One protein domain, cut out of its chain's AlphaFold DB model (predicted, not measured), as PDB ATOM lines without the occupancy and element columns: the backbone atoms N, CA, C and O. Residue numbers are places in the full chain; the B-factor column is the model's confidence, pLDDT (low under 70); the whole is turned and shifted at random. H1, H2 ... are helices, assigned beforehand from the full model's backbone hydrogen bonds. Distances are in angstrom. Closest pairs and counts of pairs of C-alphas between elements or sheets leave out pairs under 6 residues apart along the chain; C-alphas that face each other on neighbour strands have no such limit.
ATOM      1  N   TRP A  42      33.423  40.887  -8.291       83.38
ATOM      2  CA  TRP A  42      34.818  40.978  -7.904       83.38
ATOM      3  C   TRP A  42      35.571  39.773  -8.452       83.38
ATOM      4  O   TRP A  42      35.060  38.655  -8.438       83.38
ATOM      5  N   ALA A  43      36.775  40.020  -8.961       86.25
ATOM      6  CA  ALA A  43      37.677  38.952  -9.357       86.25
ATOM      7  C   ALA A  43      38.060  38.129  -8.120       86.25
ATOM      8  O   ALA A  43      38.434  38.692  -7.078       86.25
ATOM      9  N   LYS A  44      37.947  36.807  -8.238       87.88
ATOM     10  CA  LYS A  44      38.458  35.857  -7.245       87.88
ATOM     11  C   LYS A  44      39.848  35.363  -7.656       87.88
ATOM     12  O   LYS A  44      40.279  35.577  -8.787       87.88
ATOM     13  N   VAL A  45      40.529  34.676  -6.740       89.94
ATOM     14  CA  VAL A  45      41.818  34.004  -7.002       89.94
ATOM     15  C   VAL A  45      41.692  33.012  -8.152       89.94
ATOM     16  O   VAL A  45      42.530  32.974  -9.041       89.94
ATOM     17  N   TYR A  46      40.576  32.293  -8.185       90.19
ATOM     18  CA  TYR A  46      40.203  31.364  -9.245       90.19
ATOM     19  C   TYR A  46      40.210  32.002 -10.635       90.19
ATOM     20  O   TYR A  46      40.763  31.446 -11.581       90.19
ATOM     21  N   ASP A  47      39.686  33.223 -10.772       88.81
ATOM     22  CA  ASP A  47      39.739  33.928 -12.054       88.81
ATOM     23  C   ASP A  47      41.191  34.239 -12.475       88.81
ATOM     24  O   ASP A  47      41.480  34.259 -13.675       88.81
ATOM     25  N   ALA A  48      42.086  34.477 -11.504       91.31
ATOM     26  CA  ALA A  48      43.521  34.710 -11.712       91.31
ATOM     27  C   ALA A  48      44.213  33.459 -12.238       91.31
ATOM     28  O   ALA A  48      44.891  33.517 -13.259       91.31
ATOM     29  N   VAL A  49      43.968  32.327 -11.574       91.12
ATOM     30  CA  VAL A  49      44.509  31.017 -11.953       91.12
ATOM     31  C   VAL A  49      44.050  30.630 -13.359       91.12
ATOM     32  O   VAL A  49      44.841  30.148 -14.158       91.12
ATOM     33  N   ALA A  50      42.797  30.925 -13.715       88.81
ATOM     34  CA  ALA A  50      42.284  30.723 -15.071       88.81
ATOM     35  C   ALA A  50      42.768  31.773 -16.099       88.81
ATOM     36  O   ALA A  50      42.271  31.801 -17.226       88.81
ATOM     37  N   GLY A  51      43.670  32.685 -15.724       88.31
ATOM     38  CA  GLY A  51      44.260  33.677 -16.623       88.31
ATOM     39  C   GLY A  51      43.276  34.719 -17.159       88.31
ATOM     40  O   GLY A  51      43.505  35.301 -18.217       88.31
ATOM     41  N   ARG A  52      42.149  34.954 -16.475       86.12
ATOM     42  CA  ARG A  52      41.060  35.817 -16.979       86.12
ATOM     43  C   ARG A  52      41.120  37.247 -16.467       86.12
ATOM     44  O   ARG A  52      40.294  38.073 -16.860       86.12
ATOM     45  N   VAL A  53      42.029  37.544 -15.547       89.88
ATOM     46  CA  VAL A  53      42.089  38.820 -14.830       89.88
ATOM     47  C   VAL A  53      43.507  39.366 -14.814       89.88
ATOM     48  O   VAL A  53      44.485  38.633 -14.735       89.88
ATOM     49  N   ASN A  54      43.597  40.686 -14.891       90.25
ATOM     50  CA  ASN A  54      44.820  41.465 -14.853       90.25
ATOM     51  C   ASN A  54      44.773  42.474 -13.688       90.25
ATOM     52  O   ASN A  54      43.815  42.538 -12.902       90.25
ATOM     53  N   ALA A  55      45.794  43.330 -13.607       84.81
ATOM     54  CA  ALA A  55      45.877  44.417 -12.631       84.81
ATOM     55  C   ALA A  55      44.641  45.348 -12.615       84.81
ATOM     56  O   ALA A  55      44.274  45.904 -11.581       84.81
ATOM     57  N   LYS A  56      43.976  45.506 -13.766       83.19
ATOM     58  CA  LYS A  56      42.859  46.436 -13.987       83.19
ATOM     59  C   LYS A  56      41.475  45.778 -13.863       83.19
ATOM     60  O   LYS A  56      40.477  46.495 -13.810       83.19
ATOM     61  N   GLY A  57      41.390  44.448 -13.803       86.50
ATOM     62  CA  GLY A  57      40.137  43.690 -13.725       86.50
ATOM     63  C   GLY A  57      40.090  42.529 -14.719       86.50
ATOM     64  O   GLY A  57      41.106  41.917 -15.008       86.50
ATOM     65  N   PHE A  58      38.906  42.202 -15.238       87.56
ATOM     66  CA  PHE A  58      38.756  41.128 -16.227       87.56
ATOM     67  C   PHE A  58      39.388  41.498 -17.574       87.56
ATOM     68  O   PHE A  58      39.132  42.577 -18.118       87.56
ATOM     69  N   ILE A  59      40.175  40.574 -18.120       87.56
ATOM     70  CA  ILE A  59      40.783  40.667 -19.444       87.56
ATOM     71  C   ILE A  59      39.667  40.543 -20.480       87.56
ATOM     72  O   ILE A  59      38.841  39.630 -20.449       87.56
ATOM     73  N   GLN A  60      39.601  41.517 -21.382       81.75
ATOM     74  CA  GLN A  60      38.628  41.506 -22.467       81.75
ATOM     75  C   GLN A  60      39.130  40.587 -23.575       81.75
ATOM     76  O   GLN A  60      40.319  40.554 -23.843       81.75
ATOM     77  N   THR A  61      38.237  39.867 -24.251       77.12
ATOM     78  CA  THR A  61      38.625  38.994 -25.374       77.12
ATOM     79  C   THR A  61      39.086  39.788 -26.599       77.12
ATOM     80  O   THR A  61      39.879  39.290 -27.386       77.12
ATOM     81  N   ALA A  62      38.602  41.021 -26.767       78.94
ATOM     82  CA  ALA A  62      38.967  41.887 -27.881       78.94
ATOM     83  C   ALA A  62      39.750  43.113 -27.384       78.94
ATOM     84  O   ALA A  62      39.382  43.685 -26.351       78.94
ATOM     85  N   PRO A  63      40.798  43.546 -28.109       73.19
ATOM     86  CA  PRO A  63      41.527  44.765 -27.782       73.19
ATOM     87  C   PRO A  63      40.611  45.974 -27.902       73.19
ATOM     88  O   PRO A  63      40.007  46.226 -28.941       73.19
ATOM     89  N   SER A  64      40.519  46.729 -26.812       70.75
ATOM     90  CA  SER A  64      39.804  47.998 -26.790       70.75
ATOM     91  C   SER A  64      40.803  49.125 -27.048       70.75
ATOM     92  O   SER A  64      41.590  49.499 -26.170       70.75
ATOM     93  N   SER A  65      40.810  49.644 -28.276       70.44
ATOM     94  CA  SER A  65      41.469  50.909 -28.601       70.44
ATOM     95  C   SER A  65      40.566  52.055 -28.156       70.44
ATOM     96  O   SER A  65      39.371  52.067 -28.460       70.44
ATOM     97  N   SER A  66      41.112  53.031 -27.432       75.94
ATOM     98  CA  SER A  66      40.334  54.229 -27.130       75.94
ATOM     99  C   SER A  66      40.223  55.090 -28.393       75.94
ATOM    100  O   SER A  66      41.127  55.112 -29.222       75.94
ATOM    101  N   LYS A  67      39.116  55.826 -28.549       78.31
ATOM    102  CA  LYS A  67      38.867  56.684 -29.726       78.31
ATOM    103  C   LYS A  67      39.940  57.771 -29.933       78.31
ATOM    104  O   LYS A  67      40.042  58.321 -31.020       78.31
ATOM    105  N   TYR A  68      40.707  58.082 -28.888       82.00
ATOM    106  CA  TYR A  68      41.695  59.160 -28.856       82.00
ATOM    107  C   TYR A  68      43.138  58.659 -28.695       82.00
ATOM    108  O   TYR A  68      44.033  59.463 -28.446       82.00
ATOM    109  N   ARG A  69      43.384  57.343 -28.770       75.62
ATOM    110  CA  ARG A  69      44.728  56.781 -28.606       75.62
ATOM    111  C   ARG A  69      44.930  55.562 -29.498       75.62
ATOM    112  O   ARG A  69      44.228  54.566 -29.360       75.62
ATOM    113  N   ASP A  70      45.989  55.612 -30.299       73.06
ATOM    114  CA  ASP A  70      46.370  54.530 -31.218       73.06
ATOM    115  C   ASP A  70      47.041  53.341 -30.506       73.06
ATOM    116  O   ASP A  70      47.234  52.274 -31.083       73.06
ATOM    117  N   THR A  71      47.376  53.492 -29.222       74.25
ATOM    118  CA  THR A  71      47.850  52.393 -28.375       74.25
ATOM    119  C   THR A  71      46.671  51.693 -27.701       74.25
ATOM    120  O   THR A  71      45.909  52.322 -26.954       74.25
ATOM    121  N   ALA A  72      46.566  50.374 -27.884       67.19
ATOM    122  CA  ALA A  72      45.660  49.536 -27.102       67.19
ATOM    123  C   ALA A  72      45.884  49.794 -25.599       67.19
ATOM    124  O   ALA A  72      46.991  49.657 -25.084       67.19
ATOM    125  N   SER A  73      44.841  50.238 -24.892       64.69
ATOM    126  CA  SER A  73      44.960  50.717 -23.500       64.69
ATOM    127  C   SER A  73      44.830  49.594 -22.457       64.69
ATOM    128  O   SER A  73      44.981  49.820 -21.248       64.69
ATOM    129  N   THR A  74      44.542  48.375 -22.914       70.25
ATOM    130  CA  THR A  74      44.317  47.189 -22.087       70.25
ATOM    131  C   THR A  74      45.537  46.278 -22.145       70.25
ATOM    132  O   THR A  74      45.848  45.745 -23.206       70.25
ATOM    133  N   SER A  75      46.213  46.087 -21.006       76.56
ATOM    134  CA  SER A  75      47.179  44.992 -20.881       76.56
ATOM    135  C   SER A  75      46.411  43.673 -20.892       76.56
ATOM    136  O   SER A  75      45.396  43.546 -20.203       76.56
ATOM    137  N   PHE A  76      46.878  42.721 -21.689       81.69
ATOM    138  CA  PHE A  76      46.360  41.353 -21.718       81.69
ATOM    139  C   PHE A  76      47.136  40.418 -20.796       81.69
ATOM    140  O   PHE A  76      46.834  39.232 -20.754       81.69
ATOM    141  N   GLU A  77      48.123  40.942 -20.072       88.25
ATOM    142  CA  GLU A  77      48.945  40.159 -19.163       88.25
ATOM    143  C   GLU A  77      48.117  39.714 -17.946       88.25
ATOM    144  O   GLU A  77      47.557  40.570 -17.242       88.25
ATOM    145  N   PRO A  78      47.988  38.396 -17.711       90.75
ATOM    146  CA  PRO A  78      47.343  37.872 -16.518       90.75
ATOM    147  C   PRO A  78      48.101  38.277 -15.254       90.75
ATOM    148  O   PRO A  78      49.327  38.276 -15.223       90.75
ATOM    149  N   SER A  79      47.358  38.626 -14.208       91.44
ATOM    150  CA  SER A  79      47.919  38.938 -12.889       91.44
ATOM    151  C   SER A  79      48.058  37.656 -12.078       91.44
ATOM    152  O   SER A  79      47.239  36.742 -12.207       91.44
ATOM    153  N   ARG A  80      49.096  37.594 -11.244       91.12
ATOM    154  CA  ARG A  80      49.359  36.427 -10.401       91.12
ATOM    155  C   ARG A  80      48.286  36.278  -9.305       91.12
ATOM    156  O   ARG A  80      47.665  37.268  -8.907       91.12
ATOM    157  N   PRO A  81      48.014  35.055  -8.817       90.56
ATOM    158  CA  PRO A  81      46.948  34.818  -7.837       90.56
ATOM    159  C   PRO A  81      47.169  35.545  -6.503       90.56
ATOM    160  O   PRO A  81      46.218  36.082  -5.930       90.56
ATOM    161  N   ASP A  82      48.413  35.611  -6.038       89.75
ATOM    162  CA  ASP A  82      48.837  36.359  -4.854       89.75
ATOM    163  C   ASP A  82      48.577  37.865  -5.013       89.75
ATOM    164  O   ASP A  82      47.938  38.478  -4.158       89.75
ATOM    165  N   GLU A  83      48.947  38.470  -6.144       89.50
ATOM    166  CA  GLU A  83      48.667  39.888  -6.411       89.50
ATOM    167  C   GLU A  83      47.174  40.217  -6.270       89.50
ATOM    168  O   GLU A  83      46.803  41.282  -5.777       89.50
ATOM    169  N   ILE A  84      46.288  39.312  -6.688       89.88
ATOM    170  CA  ILE A  84      44.838  39.539  -6.638       89.88
ATOM    171  C   ILE A  84      44.282  39.403  -5.223       89.88
ATOM    172  O   ILE A  84      43.381  40.167  -4.855       89.88
ATOM    173  N   LEU A  85      44.817  38.476  -4.429       87.44
ATOM    174  CA  LEU A  85      44.485  38.346  -3.011       87.44
ATOM    175  C   LEU A  85      44.840  39.621  -2.247       87.44
ATOM    176  O   LEU A  85      43.992  40.193  -1.555       87.44
ATOM    177  N   PHE A  86      46.069  40.096  -2.436       88.81
ATOM    178  CA  PHE A  86      46.653  41.147  -1.608       88.81
ATOM    179  C   PHE A  86      46.412  42.570  -2.117       88.81
ATOM    180  O   PHE A  86      46.629  43.533  -1.391       88.81
ATOM    181  N   ARG A  87      45.876  42.744  -3.331       86.06
ATOM    182  CA  ARG A  87      45.478  44.066  -3.851       86.06
ATOM    183  C   ARG A  87      44.180  44.606  -3.236       86.06
ATOM    184  O   ARG A  87      43.818  45.764  -3.461       86.06
ATOM    185  N   ARG A  88      43.414  43.787  -2.512       84.69
ATOM    186  CA  ARG A  88      42.125  44.200  -1.932       84.69
ATOM    187  C   ARG A  88      42.338  45.240  -0.825       84.69
ATOM    188  O   ARG A  88      43.273  45.142  -0.047       84.69
ATOM    189  N   ARG A  89      41.423  46.217  -0.715       83.38
ATOM    190  CA  ARG A  89      41.516  47.345   0.246       83.38
ATOM    191  C   ARG A  89      41.649  46.936   1.721       83.38
ATOM    192  O   ARG A  89      42.045  47.768   2.521       83.38
ATOM    193  N   ALA A  90      41.289  45.704   2.067       84.94
ATOM    194  CA  ALA A  90      41.365  45.155   3.419       84.94
ATOM    195  C   ALA A  90      42.232  43.883   3.470       84.94
ATOM    196  O   ALA A  90      41.985  42.999   4.284       84.94
ATOM    197  N   ALA A  91      43.195  43.747   2.554       86.88
ATOM    198  CA  ALA A  91      44.144  42.646   2.608       86.88
ATOM    199  C   ALA A  91      45.062  42.806   3.836       86.88
ATOM    200  O   ALA A  91      45.562  43.912   4.063       86.88
ATOM    201  N   PRO A  92      45.289  41.743   4.627       89.25
ATOM    202  CA  PRO A  92      46.238  41.789   5.730       89.25
ATOM    203  C   PRO A  92      47.655  42.102   5.234       89.25
ATOM    204  O   PRO A  92      48.065  41.636   4.167       89.25
ATOM    205  N   THR A  93      48.406  42.878   6.018       88.38
ATOM    206  CA  THR A  93      49.830  43.128   5.761       88.38
ATOM    207  C   THR A  93      50.595  41.810   5.824       88.38
ATOM    208  O   THR A  93      50.437  41.056   6.782       88.38
ATOM    209  N   ARG A  94      51.428  41.539   4.815       89.00
ATOM    210  CA  ARG A  94      52.307  40.366   4.792       89.00
ATOM    211  C   ARG A  94      53.649  40.718   5.411       89.00
ATOM    212  O   ARG A  94      54.247  41.729   5.047       89.00
ATOM    213  N   TYR A  95      54.116  39.849   6.289       89.38
ATOM    214  CA  TYR A  95      55.489  39.831   6.768       89.38
ATOM    215  C   TYR A  95      56.086  38.488   6.377       89.38
ATOM    216  O   TYR A  95      55.403  37.477   6.505       89.38
ATOM    217  N   GLU A  96      57.337  38.471   5.926       87.44
ATOM    218  CA  GLU A  96      58.006  37.237   5.481       87.44
ATOM    219  C   GLU A  96      58.040  36.170   6.588       87.44
ATOM    220  O   GLU A  96      57.867  34.988   6.319       87.44
ATOM    221  N   GLU A  97      58.170  36.590   7.847       88.06
ATOM    222  CA  GLU A  97      58.240  35.702   9.016       88.06
ATOM    223  C   GLU A  97      56.892  35.074   9.409       88.06
ATOM    224  O   GLU A  97      56.852  34.028  10.050       88.06
ATOM    225  N   THR A  98      55.777  35.730   9.075       87.00
ATOM    226  CA  THR A  98      54.416  35.325   9.485       87.00
ATOM    227  C   THR A  98      53.470  35.303   8.290       87.00
ATOM    228  O   THR A  98      52.308  35.709   8.369       87.00
ATOM    229  N   ASP A  99      53.985  34.854   7.144       88.25
ATOM    230  CA  ASP A  99      53.217  34.835   5.911       88.25
ATOM    231  C   ASP A  99      52.210  33.682   5.912       88.25
ATOM    232  O   ASP A  99      52.549  32.508   5.780       88.25
ATOM    233  N   PHE A 100      50.934  34.030   6.027       88.44
ATOM    234  CA  PHE A 100      49.842  33.063   5.984       88.44
ATOM    235  C   PHE A 100      49.611  32.480   4.583       88.44
ATOM    236  O   PHE A 100      48.887  31.495   4.449       88.44
ATOM    237  N   TYR A 101      50.181  33.080   3.530       87.62
ATOM    238  CA  TYR A 101      50.017  32.589   2.162       87.62
ATOM    239  C   TYR A 101      50.637  31.197   1.963       87.62
ATOM    240  O   TYR A 101      50.056  30.373   1.261       87.62
ATOM    241  N   TYR A 102      51.758  30.916   2.634       87.75
ATOM    242  CA  TYR A 102      52.488  29.644   2.566       87.75
ATOM    243  C   TYR A 102      52.155  28.697   3.731       87.75
ATOM    244  O   TYR A 102      52.963  27.868   4.143       87.75
ATOM    245  N   ALA A 103      50.933  28.780   4.269       88.94
ATOM    246  CA  ALA A 103      50.481  27.907   5.356       88.94
ATOM    247  C   ALA A 103      50.473  26.406   4.991       88.94
ATOM    248  O   ALA A 103      50.381  25.558   5.871       88.94
ATOM    249  N   ASN A 104      50.578  26.062   3.705       87.44
ATOM    250  CA  ASN A 104      50.721  24.682   3.246       87.44
ATOM    251  C   ASN A 104      52.068  24.046   3.642       87.44
ATOM    252  O   ASN A 104      52.145  22.826   3.729       87.44
ATOM    253  N   GLU A 105      53.114  24.840   3.884       88.38
ATOM    254  CA  GLU A 105      54.446  24.337   4.255       88.38
ATOM    255  C   GLU A 105      54.521  23.866   5.712       88.38
ATOM    256  O   GLU A 105      55.354  23.030   6.056       88.38
ATOM    257  N   SER A 106      53.632  24.371   6.572       89.12
ATOM    258  CA  SER A 106      53.562  24.013   7.992       89.12
ATOM    259  C   SER A 106      52.602  22.857   8.290       89.12
ATOM    260  O   SER A 106      52.368  22.532   9.457       89.12
ATOM    261  N   LEU A 107      52.037  22.224   7.256       89.75
ATOM    262  CA  LEU A 107      51.113  21.105   7.424       89.75
ATOM    263  C   LEU A 107      51.827  19.843   7.947       89.75
ATOM    264  O   LEU A 107      52.961  19.563   7.552       89.75
TER     265      LEU A 107
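This is residues 42 to 107 of the 246 residues of an uncharacterized protein of Aspergillus sclerotialis (UniProt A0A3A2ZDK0). With little regular structure, this is a loose rod made mostly of loop: two short helices, H1 and H2, pack on each other, the stretch 50 to 80 runs out from them past Tyr 68 and folds back, and residues 87 to 107 extend the other way. The printed part has 66 residues with two named helices, H1 then H2, and no named strand; the class is all helix, with 11 residues in named elements. The radius of gyration of the C-alphas is 15.6 A, and the spans are 51 by 21 by 18 A.

Look first at H2, residues 81 to 86, which touches H1, residues 45 to 49; their closest C-alphas, of Pro 81 and Ala 48, are 5.2 A apart. In both helices every O i to N i+4 pair is within hydrogen-bond range. Outside them, residues 53 to 54 pair antiparallel with 57 to 58.

Find C-alpha 81 at (46.948, 34.818, -7.837); from there H2 runs 8.9 A to C-alpha 86. H1 begins at C-alpha 45 (41.818, 34.004, -7.002) and runs 6.4 A.

The C-alphas farthest apart, of Tyr 68 and Leu 107, are 53.4 A apart. The link from H1 to H2 is long, residues 102 to 107 stand free, and the printed part has no cut. Residues 72 to 73 are under pLDDT 70.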